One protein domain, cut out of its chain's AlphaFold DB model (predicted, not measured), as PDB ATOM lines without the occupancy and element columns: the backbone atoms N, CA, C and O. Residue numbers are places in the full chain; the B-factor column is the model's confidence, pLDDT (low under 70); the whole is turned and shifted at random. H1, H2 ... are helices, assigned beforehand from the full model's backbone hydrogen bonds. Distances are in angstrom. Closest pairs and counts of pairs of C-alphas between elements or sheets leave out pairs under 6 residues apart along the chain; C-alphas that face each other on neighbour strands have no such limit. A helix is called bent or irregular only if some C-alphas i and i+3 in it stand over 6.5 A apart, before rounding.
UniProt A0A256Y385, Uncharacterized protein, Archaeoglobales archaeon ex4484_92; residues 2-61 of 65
ATOM      1  N   VAL A   2     -37.460  14.282  12.478       80.31
ATOM      2  CA  VAL A   2     -37.612  14.123  13.949       80.31
ATOM      3  C   VAL A   2     -39.078  14.144  14.402       80.31
ATOM      4  O   VAL A   2     -39.473  13.326  15.220       80.31
ATOM      5  N   ASN A   3     -39.915  15.034  13.858       84.44
ATOM      6  CA  ASN A   3     -41.340  15.065  14.212       84.44
ATOM      7  C   ASN A   3     -42.089  13.793  13.772       84.44
ATOM      8  O   ASN A   3     -42.954  13.332  14.505       84.44
ATOM      9  N   ASP A   4     -41.734  13.220  12.620       89.56
ATOM     10  CA  ASP A   4     -42.392  12.018  12.088       89.56
ATOM     11  C   ASP A   4     -42.056  10.793  12.946       89.56
ATOM     12  O   ASP A   4     -42.927   9.981  13.241       89.56
ATOM     13  N   GLU A   5     -40.803  10.684  13.396       90.94
ATOM     14  CA  GLU A   5     -40.383   9.655  14.353       90.94
ATOM     15  C   GLU A   5     -41.108   9.802  15.693       90.94
ATOM     16  O   GLU A   5     -41.598   8.812  16.229       90.94
ATOM     17  N   LEU A   6     -41.242  11.028  16.213       90.00
ATOM     18  CA  LEU A   6     -42.012  11.268  17.437       90.00
ATOM     19  C   LEU A   6     -43.478  10.883  17.275       90.00
ATOM     20  O   LEU A   6     -44.068  10.364  18.217       90.00
ATOM     21  N   HIS A   7     -44.059  11.143  16.105       88.69
ATOM     22  CA  HIS A   7     -45.449  10.810  15.836       88.69
ATOM     23  C   HIS A   7     -45.656   9.293  15.775       88.69
ATOM     24  O   HIS A   7     -46.582   8.793  16.403       88.69
ATOM     25  N   LYS A   8     -44.743   8.557  15.127       92.19
ATOM     26  CA  LYS A   8     -44.747   7.084  15.117       92.19
ATOM     27  C   LYS A   8     -44.630   6.506  16.526       92.19
ATOM     28  O   LYS A   8     -45.479   5.727  16.927       92.19
ATOM     29  N   ILE A   9     -43.644   6.964  17.303       91.50
ATOM     30  CA  ILE A   9     -43.446   6.503  18.686       91.50
ATOM     31  C   ILE A   9     -44.681   6.805  19.545       91.50
ATOM     32  O   ILE A   9     -45.105   5.962  20.329       91.50
ATOM     33  N   ALA A  10     -45.263   8.001  19.418       90.88
ATOM     34  CA  ALA A  10     -46.468   8.359  20.160       90.88
ATOM     35  C   ALA A  10     -47.658   7.467  19.778       90.88
ATOM     36  O   ALA A  10     -48.346   6.976  20.669       90.88
ATOM     37  N   GLN A  11     -47.868   7.225  18.481       91.19
ATOM     38  CA  GLN A  11     -48.948   6.371  17.993       91.19
ATOM     39  C   GLN A  11     -48.778   4.926  18.467       91.19
ATOM     40  O   GLN A  11     -49.747   4.324  18.912       91.19
ATOM     41  N   ASP A  12     -47.557   4.390  18.441       93.50
ATOM     42  CA  ASP A  12     -47.266   3.039  18.924       93.50
ATOM     43  C   ASP A  12     -47.590   2.899  20.421       93.50
ATOM     44  O   ASP A  12     -48.212   1.921  20.830       93.50
ATOM     45  N   ILE A  13     -47.237   3.901  21.239       91.00
ATOM     46  CA  ILE A  13     -47.558   3.925  22.676       91.00
ATOM     47  C   ILE A  13     -49.075   3.969  22.907       91.00
ATOM     48  O   ILE A  13     -49.579   3.236  23.757       91.00
ATOM     49  N   VAL A  14     -49.798   4.832  22.182       89.25
ATOM     50  CA  VAL A  14     -51.259   4.973  22.315       89.25
ATOM     51  C   VAL A  14     -51.964   3.694  21.869       89.25
ATOM     52  O   VAL A  14     -52.771   3.162  22.625       89.25
ATOM     53  N   ASN A  15     -51.601   3.154  20.706       91.12
ATOM     54  CA  ASN A  15     -52.176   1.918  20.178       91.12
ATOM     55  C   ASN A  15     -51.966   0.748  21.146       91.12
ATOM     56  O   ASN A  15     -52.880  -0.038  21.376       91.12
ATOM     57  N   GLU A  16     -50.770   0.616  21.725       92.50
ATOM     58  CA  GLU A  16     -50.499  -0.444  22.695       92.50
ATOM     59  C   GLU A  16     -51.348  -0.257  23.960       92.50
ATOM     60  O   GLU A  16     -51.952  -1.210  24.448       92.50
ATOM     61  N   ALA A  17     -51.475   0.974  24.461       90.75
ATOM     62  CA  ALA A  17     -52.326   1.258  25.610       90.75
ATOM     63  C   ALA A  17     -53.806   0.948  25.335       90.75
ATOM     64  O   ALA A  17     -54.454   0.320  26.170       90.75
ATOM     65  N   GLU A  18     -54.327   1.309  24.161       89.00
ATOM     66  CA  GLU A  18     -55.693   0.982  23.739       89.00
ATOM     67  C   GLU A  18     -55.908  -0.532  23.640       89.00
ATOM     68  O   GLU A  18     -56.894  -1.053  24.163       89.00
ATOM     69  N   ARG A  19     -54.954  -1.265  23.045       92.94
ATOM     70  CA  ARG A  19     -55.021  -2.730  22.905       92.94
ATOM     71  C   ARG A  19     -55.130  -3.458  24.242       92.94
ATOM     72  O   ARG A  19     -55.800  -4.487  24.305       92.94
ATOM     73  N   TYR A  20     -54.479  -2.953  25.289       93.31
ATOM     74  CA  TYR A  20     -54.508  -3.560  26.625       93.31
ATOM     75  C   TYR A  20     -55.427  -2.838  27.616       93.31
ATOM     76  O   TYR A  20     -55.422  -3.192  28.794       93.31
ATOM     77  N   ASN A  21     -56.205  -1.841  27.171       87.75
ATOM     78  CA  ASN A  21     -56.992  -0.964  28.045       87.75
ATOM     79  C   ASN A  21     -56.158  -0.418  29.232       87.75
ATOM     80  O   ASN A  21     -56.588  -0.416  30.388       87.75
ATOM     81  N   ALA A  22     -54.912  -0.036  28.948       88.69
ATOM     82  CA  ALA A  22     -53.922   0.380  29.929       88.69
ATOM     83  C   ALA A  22     -53.902   1.905  30.109       88.69
ATOM     84  O   ALA A  22     -54.209   2.676  29.202       88.69
ATOM     85  N   ILE A  23     -53.476   2.352  31.290       87.19
ATOM     86  CA  ILE A  23     -53.341   3.777  31.609       87.19
ATOM     87  C   ILE A  23     -51.903   4.224  31.340       87.19
ATOM     88  O   ILE A  23     -50.953   3.642  31.863       87.19
ATOM     89  N   ILE A  24     -51.738   5.305  30.576       87.88
ATOM     90  CA  ILE A  24     -50.428   5.918  30.333       87.88
ATOM     91  C   ILE A  24     -50.131   6.945  31.433       87.88
ATOM     92  O   ILE A  24     -50.764   7.997  31.512       87.88
ATOM     93  N   ALA A  25     -49.117   6.676  32.258       88.69
ATOM     94  CA  ALA A  25     -48.616   7.624  33.252       88.69
ATOM     95  C   ALA A  25     -47.404   8.402  32.710       88.69
ATOM     96  O   ALA A  25     -46.345   7.828  32.454       88.69
ATOM     97  N   ILE A  26     -47.532   9.726  32.569       86.00
ATOM     98  CA  ILE A  26     -46.438  10.603  32.123       86.00
ATOM     99  C   ILE A  26     -45.881  11.380  33.315       86.00
ATOM    100  O   ILE A  26     -46.561  12.224  33.900       86.00
ATOM    101  N   GLY A  27     -44.611  11.134  33.641       85.19
ATOM    102  CA  GLY A  27     -43.902  11.866  34.688       85.19
ATOM    103  C   GLY A  27     -43.729  13.352  34.360       85.19
ATOM    104  O   GLY A  27     -43.464  13.739  33.217       85.19
ATOM    105  N   ASN A  28     -43.837  14.204  35.380       84.31
ATOM    106  CA  ASN A  28     -43.509  15.616  35.243       84.31
ATOM    107  C   ASN A  28     -41.984  15.795  35.186       84.31
ATOM    108  O   ASN A  28     -41.295  15.605  36.185       84.31
ATOM    109  N   LEU A  29     -41.458  16.187  34.024       83.62
ATOM    110  CA  LEU A  29     -40.025  16.424  33.821       83.62
ATOM    111  C   LEU A  29     -39.597  17.881  34.070       83.62
ATOM    112  O   LEU A  29     -38.545  18.313  33.588       83.62
ATOM    113  N   ASN A  30     -40.379  18.665  34.815       83.88
ATOM    114  CA  ASN A  30     -39.964  20.002  35.236       83.88
ATOM    115  C   ASN A  30     -38.600  19.942  35.949       83.88
ATOM    116  O   ASN A  30     -38.355  19.094  36.801       83.88
ATOM    117  N   GLY A  31     -37.673  20.822  35.562       84.25
ATOM    118  CA  GLY A  31     -36.309  20.835  36.106       84.25
ATOM    119  C   GLY A  31     -35.368  19.763  35.538       84.25
ATOM    120  O   GLY A  31     -34.189  19.713  35.904       84.25
ATOM    121  N   VAL A  32     -35.810  18.927  34.583       85.69
ATOM    122  CA  VAL A  32     -34.917  17.948  33.934       85.69
ATOM    123  C   VAL A  32     -33.737  18.634  33.231       85.69
ATOM    124  O   VAL A  32     -32.638  18.082  33.210       85.69
ATOM    125  N   ARG A  33     -33.931  19.872  32.763       84.69
ATOM    126  CA  ARG A  33     -32.922  20.717  32.101       84.69
ATOM    127  C   ARG A  33     -31.958  21.438  33.053       84.69
ATOM    128  O   ARG A  33     -31.104  22.177  32.582       84.69
ATOM    129  N   ASN A  34     -32.057  21.232  34.368       86.31
ATOM    130  CA  ASN A  34     -31.123  21.851  35.312       86.31
ATOM    131  C   ASN A  34     -29.690  21.351  35.050       86.31
ATOM    132  O   ASN A  34     -29.441  20.144  35.011       86.31
ATOM    133  N   ASN A  35     -28.751  22.288  34.895       71.94
ATOM    134  CA  ASN A  35     -27.430  22.061  34.294       71.94
ATOM    135  C   ASN A  35     -26.393  21.336  35.179       71.94
ATOM    136  O   ASN A  35     -25.226  21.245  34.801       71.94
ATOM    137  N   ASN A  36     -26.791  20.724  36.294       78.62
ATOM    138  CA  ASN A  36     -25.868  20.146  37.282       78.62
ATOM    139  C   ASN A  36     -25.600  18.640  37.085       78.62
ATOM    140  O   ASN A  36     -25.204  17.952  38.019       78.62
ATOM    141  N   LYS A  37     -25.840  18.104  35.880       83.06
ATOM    142  CA  LYS A  37     -25.784  16.654  35.587       83.06
ATOM    143  C   LYS A  37     -24.586  16.243  34.717       83.06
ATOM    144  O   LYS A  37     -24.481  15.095  34.295       83.06
ATOM    145  N   GLY A  38     -23.682  17.186  34.434       90.31
ATOM    146  CA  GLY A  38     -22.516  16.996  33.569       90.31
ATOM    147  C   GLY A  38     -22.813  17.177  32.072       90.31
ATOM    148  O   GLY A  38     -23.929  16.971  31.589       90.31
ATOM    149  N   ARG A  39     -21.781  17.551  31.298       90.12
ATOM    150  CA  ARG A  39     -21.896  17.971  29.882       90.12
ATOM    151  C   ARG A  39     -22.632  16.962  28.995       90.12
ATOM    152  O   ARG A  39     -23.461  17.352  28.174       90.12
ATOM    153  N   LYS A  40     -22.337  15.665  29.147       90.50
ATOM    154  CA  LYS A  40     -22.926  14.595  28.320       90.50
ATOM    155  C   LYS A  40     -24.433  14.462  28.547       90.50
ATOM    156  O   LYS A  40     -25.171  14.303  27.576       90.50
ATOM    157  N   VAL A  41     -24.877  14.542  29.801       90.06
ATOM    158  CA  VAL A  41     -26.298  14.440  30.164       90.06
ATOM    159  C   VAL A  41     -27.040  15.692  29.714       90.06
ATOM    160  O   VAL A  41     -28.036  15.576  29.005       90.06
ATOM    161  N   ASN A  42     -26.497  16.876  30.013       89.94
ATOM    162  CA  ASN A  42     -27.098  18.148  29.610       89.94
ATOM    163  C   ASN A  42     -27.303  18.217  28.088       89.94
ATOM    164  O   ASN A  42     -28.363  18.633  27.632       89.94
ATOM    165  N   ARG A  43     -26.334  17.740  27.289       90.88
ATOM    166  CA  ARG A  43     -26.470  17.687  25.824       90.88
ATOM    167  C   ARG A  43     -27.672  16.847  25.387       90.88
ATOM    168  O   ARG A  43     -28.460  17.321  24.580       90.88
ATOM    169  N   LYS A  44     -27.817  15.630  25.927       89.50
ATOM    170  CA  LYS A  44     -28.926  14.723  25.584       89.50
ATOM    171  C   LYS A  44     -30.282  15.311  25.971       89.50
ATOM    172  O   LYS A  44     -31.214  15.272  25.177       89.50
ATOM    173  N   VAL A  45     -30.380  15.859  27.181       89.19
ATOM    174  CA  VAL A  45     -31.630  16.422  27.704       89.19
ATOM    175  C   VAL A  45     -32.038  17.681  26.932       89.19
ATOM    176  O   VAL A  45     -33.219  17.858  26.641       89.19
ATOM    177  N   ASN A  46     -31.081  18.531  26.550       86.31
ATOM    178  CA  ASN A  46     -31.366  19.738  25.768       86.31
ATOM    179  C   ASN A  46     -31.814  19.430  24.337       86.31
ATOM    180  O   ASN A  46     -32.665  20.143  23.812       86.31
ATOM    181  N   SER A  47     -31.294  18.367  23.720       87.31
ATOM    182  CA  SER A  47     -31.725  17.940  22.384       87.31
ATOM    183  C   SER A  47     -33.020  17.124  22.382       87.31
ATOM    184  O   SER A  47     -33.546  16.841  21.311       87.31
ATOM    185  N   MET A  48     -33.531  16.702  23.546       86.69
ATOM    186  CA  MET A  48     -34.693  15.817  23.610       86.69
ATOM    187  C   MET A  48     -36.011  16.603  23.451       86.69
ATOM    188  O   MET A  48     -36.302  17.496  24.257       86.69
ATOM    189  N   PRO A  49     -36.860  16.255  22.468       87.94
ATOM    190  CA  PRO A  49     -38.117  16.951  22.184       87.94
ATOM    191  C   PRO A  49     -39.277  16.460  23.076       87.94
ATOM    192  O   PRO A  49     -40.354  16.122  22.591       87.94
ATOM    193  N   PHE A  50     -39.073  16.430  24.398       85.00
ATOM    194  CA  PHE A  50     -40.042  15.874  25.356       85.00
ATOM    195  C   PHE A  50     -41.423  16.543  25.297       85.00
ATOM    196  O   PHE A  50     -42.441  15.861  25.347       85.00
ATOM    197  N   TYR A  51     -41.456  17.872  25.166       85.88
ATOM    198  CA  TYR A  51     -42.709  18.627  25.128       85.88
ATOM    199  C   TYR A  51     -43.601  18.195  23.950       85.88
ATOM    200  O   TYR A  51     -44.773  17.893  24.151       85.88
ATOM    201  N   ARG A  52     -43.019  18.052  22.750       86.56
ATOM    202  CA  ARG A  52     -43.743  17.599  21.551       86.56
ATOM    203  C   ARG A  52     -44.197  16.147  21.659       86.56
ATOM    204  O   ARG A  52     -45.321  15.837  21.293       86.56
ATOM    205  N   LEU A  53     -43.347  15.266  22.197       87.00
ATOM    206  CA  LEU A  53     -43.718  13.865  22.415       87.00
ATOM    207  C   LEU A  53     -44.931  13.752  23.346       87.00
ATOM    208  O   LEU A  53     -45.871  13.020  23.057       87.00
ATOM    209  N   LYS A  54     -44.932  14.522  24.441       86.81
ATOM    210  CA  LYS A  54     -46.058  14.582  25.376       86.81
ATOM    211  C   LYS A  54     -47.340  15.059  24.686       86.81
ATOM    212  O   LYS A  54     -48.389  14.462  24.902       86.81
ATOM    213  N   GLU A  55     -47.269  16.104  23.862       85.88
ATOM    214  CA  GLU A  55     -48.430  16.587  23.102       85.88
ATOM    215  C   GLU A  55     -48.988  15.520  22.154       85.88
ATOM    216  O   GLU A  55     -50.201  15.346  22.092       85.88
ATOM    217  N   TYR A  56     -48.128  14.766  21.467       86.81
ATOM    218  CA  TYR A  56     -48.562  13.722  20.534       86.81
ATOM    219  C   TYR A  56     -49.150  12.485  21.207       86.81
ATOM    220  O   TYR A  56     -49.937  11.797  20.574       86.81
ATOM    221  N   ILE A  57     -48.821  12.217  22.470       84.31
ATOM    222  CA  ILE A  57     -49.475  11.155  23.246       84.31
ATOM    223  C   ILE A  57     -50.835  11.636  23.777       84.31
ATOM    224  O   ILE A  57     -51.804  10.887  23.778       84.31
ATOM    225  N   ILE A  58     -50.932  12.895  24.221       80.25
ATOM    226  CA  ILE A  58     -52.156  13.434  24.839       80.25
ATOM    227  C   ILE A  58     -53.225  13.788  23.800       80.25
ATOM    228  O   ILE A  58     -54.413  13.650  24.080       80.25
ATOM    229  N   LYS A  59     -52.831  14.290  22.626       75.25
ATOM    230  CA  LYS A  59     -53.778  14.780  21.616       75.25
ATOM    231  C   LYS A  59     -54.732  13.683  21.098       75.25
ATOM    232  O   LYS A  59     -55.933  13.937  21.146       75.25
ATOM    233  N   PRO A  60     -54.268  12.479  20.705       65.94
ATOM    234  CA  PRO A  60     -55.150  11.394  20.264       65.94
ATOM    235  C   PRO A  60     -56.159  10.969  21.339       65.94
ATOM    236  O   PRO A  60     -57.325  10.751  21.037       65.94
ATOM    237  N   LEU A  61     -55.749  10.964  22.615       61.09
ATOM    238  CA  LEU A  61     -56.618  10.608  23.745       61.09
ATOM    239  C   LEU A  61     -57.783  11.593  23.966       61.09
ATOM    240  O   LEU A  61     -58.762  11.236  24.611       61.09
TER     241      LEU A  61
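This is residues 2 to 61 of the 65 residues of an uncharacterized protein of Archaeoglobales archaeon ex4484_92 (UniProt A0A256Y385). Two helices, H1 and H3, cross at a slant in one half of an elongated model, while the short H2 sits alone near the other end. A long link with no named element, residues 20 to 38, runs along the length from H1 to H2, and from there a tight link leads back to H3. The printed part has 60 residues with three named helices, in the order H1, H2, H3, and no named strand; the class is all helix. The whole is loose, with a radius of gyration of the C-alphas of 13.6 A, and spans 39 by 23 by 16 A.

Begin with the longest helix, H1, residues 2 to 19, which touches H3, residues 50 to 61, with its residues 6 to 14 alone. Look at Ala 10 and Ile 57, whose C-alphas are the closest of the two helices, 5.1 A apart. The lines of H1 and H3 stand at a steep tilt of 42 degrees, and the two run the same way. H2, residues 39 to 47, touches no helix: it is apart from H1 and apart from H3. In H1 and H2 every backbone O i to N i+4 pair is within hydrogen-bond range; in H3, 6 of 8 are.

Find C-alpha 2 at (-37.612, 14.123, 13.949); from there H1 runs 25.8 A to C-alpha 19. H2 begins at C-alpha 39, at (-21.896, 17.971, 29.882), and measures 12.4 A. H3 measures 17.5 A and ends at C-alpha 61, at (-56.618, 10.608, 23.745). It is neither bent nor irregular, but only just: C-alphas 57 and 60 are 6.4 A apart.

The two C-alphas farthest apart are those of Asn 21 and Arg 39, at 39.9 A. The printed part has no cut; the link from H1 to H2 is long, with 19 residues. The mean pLDDT of the printed part is 86.5, with residues 60 to 61 under 70.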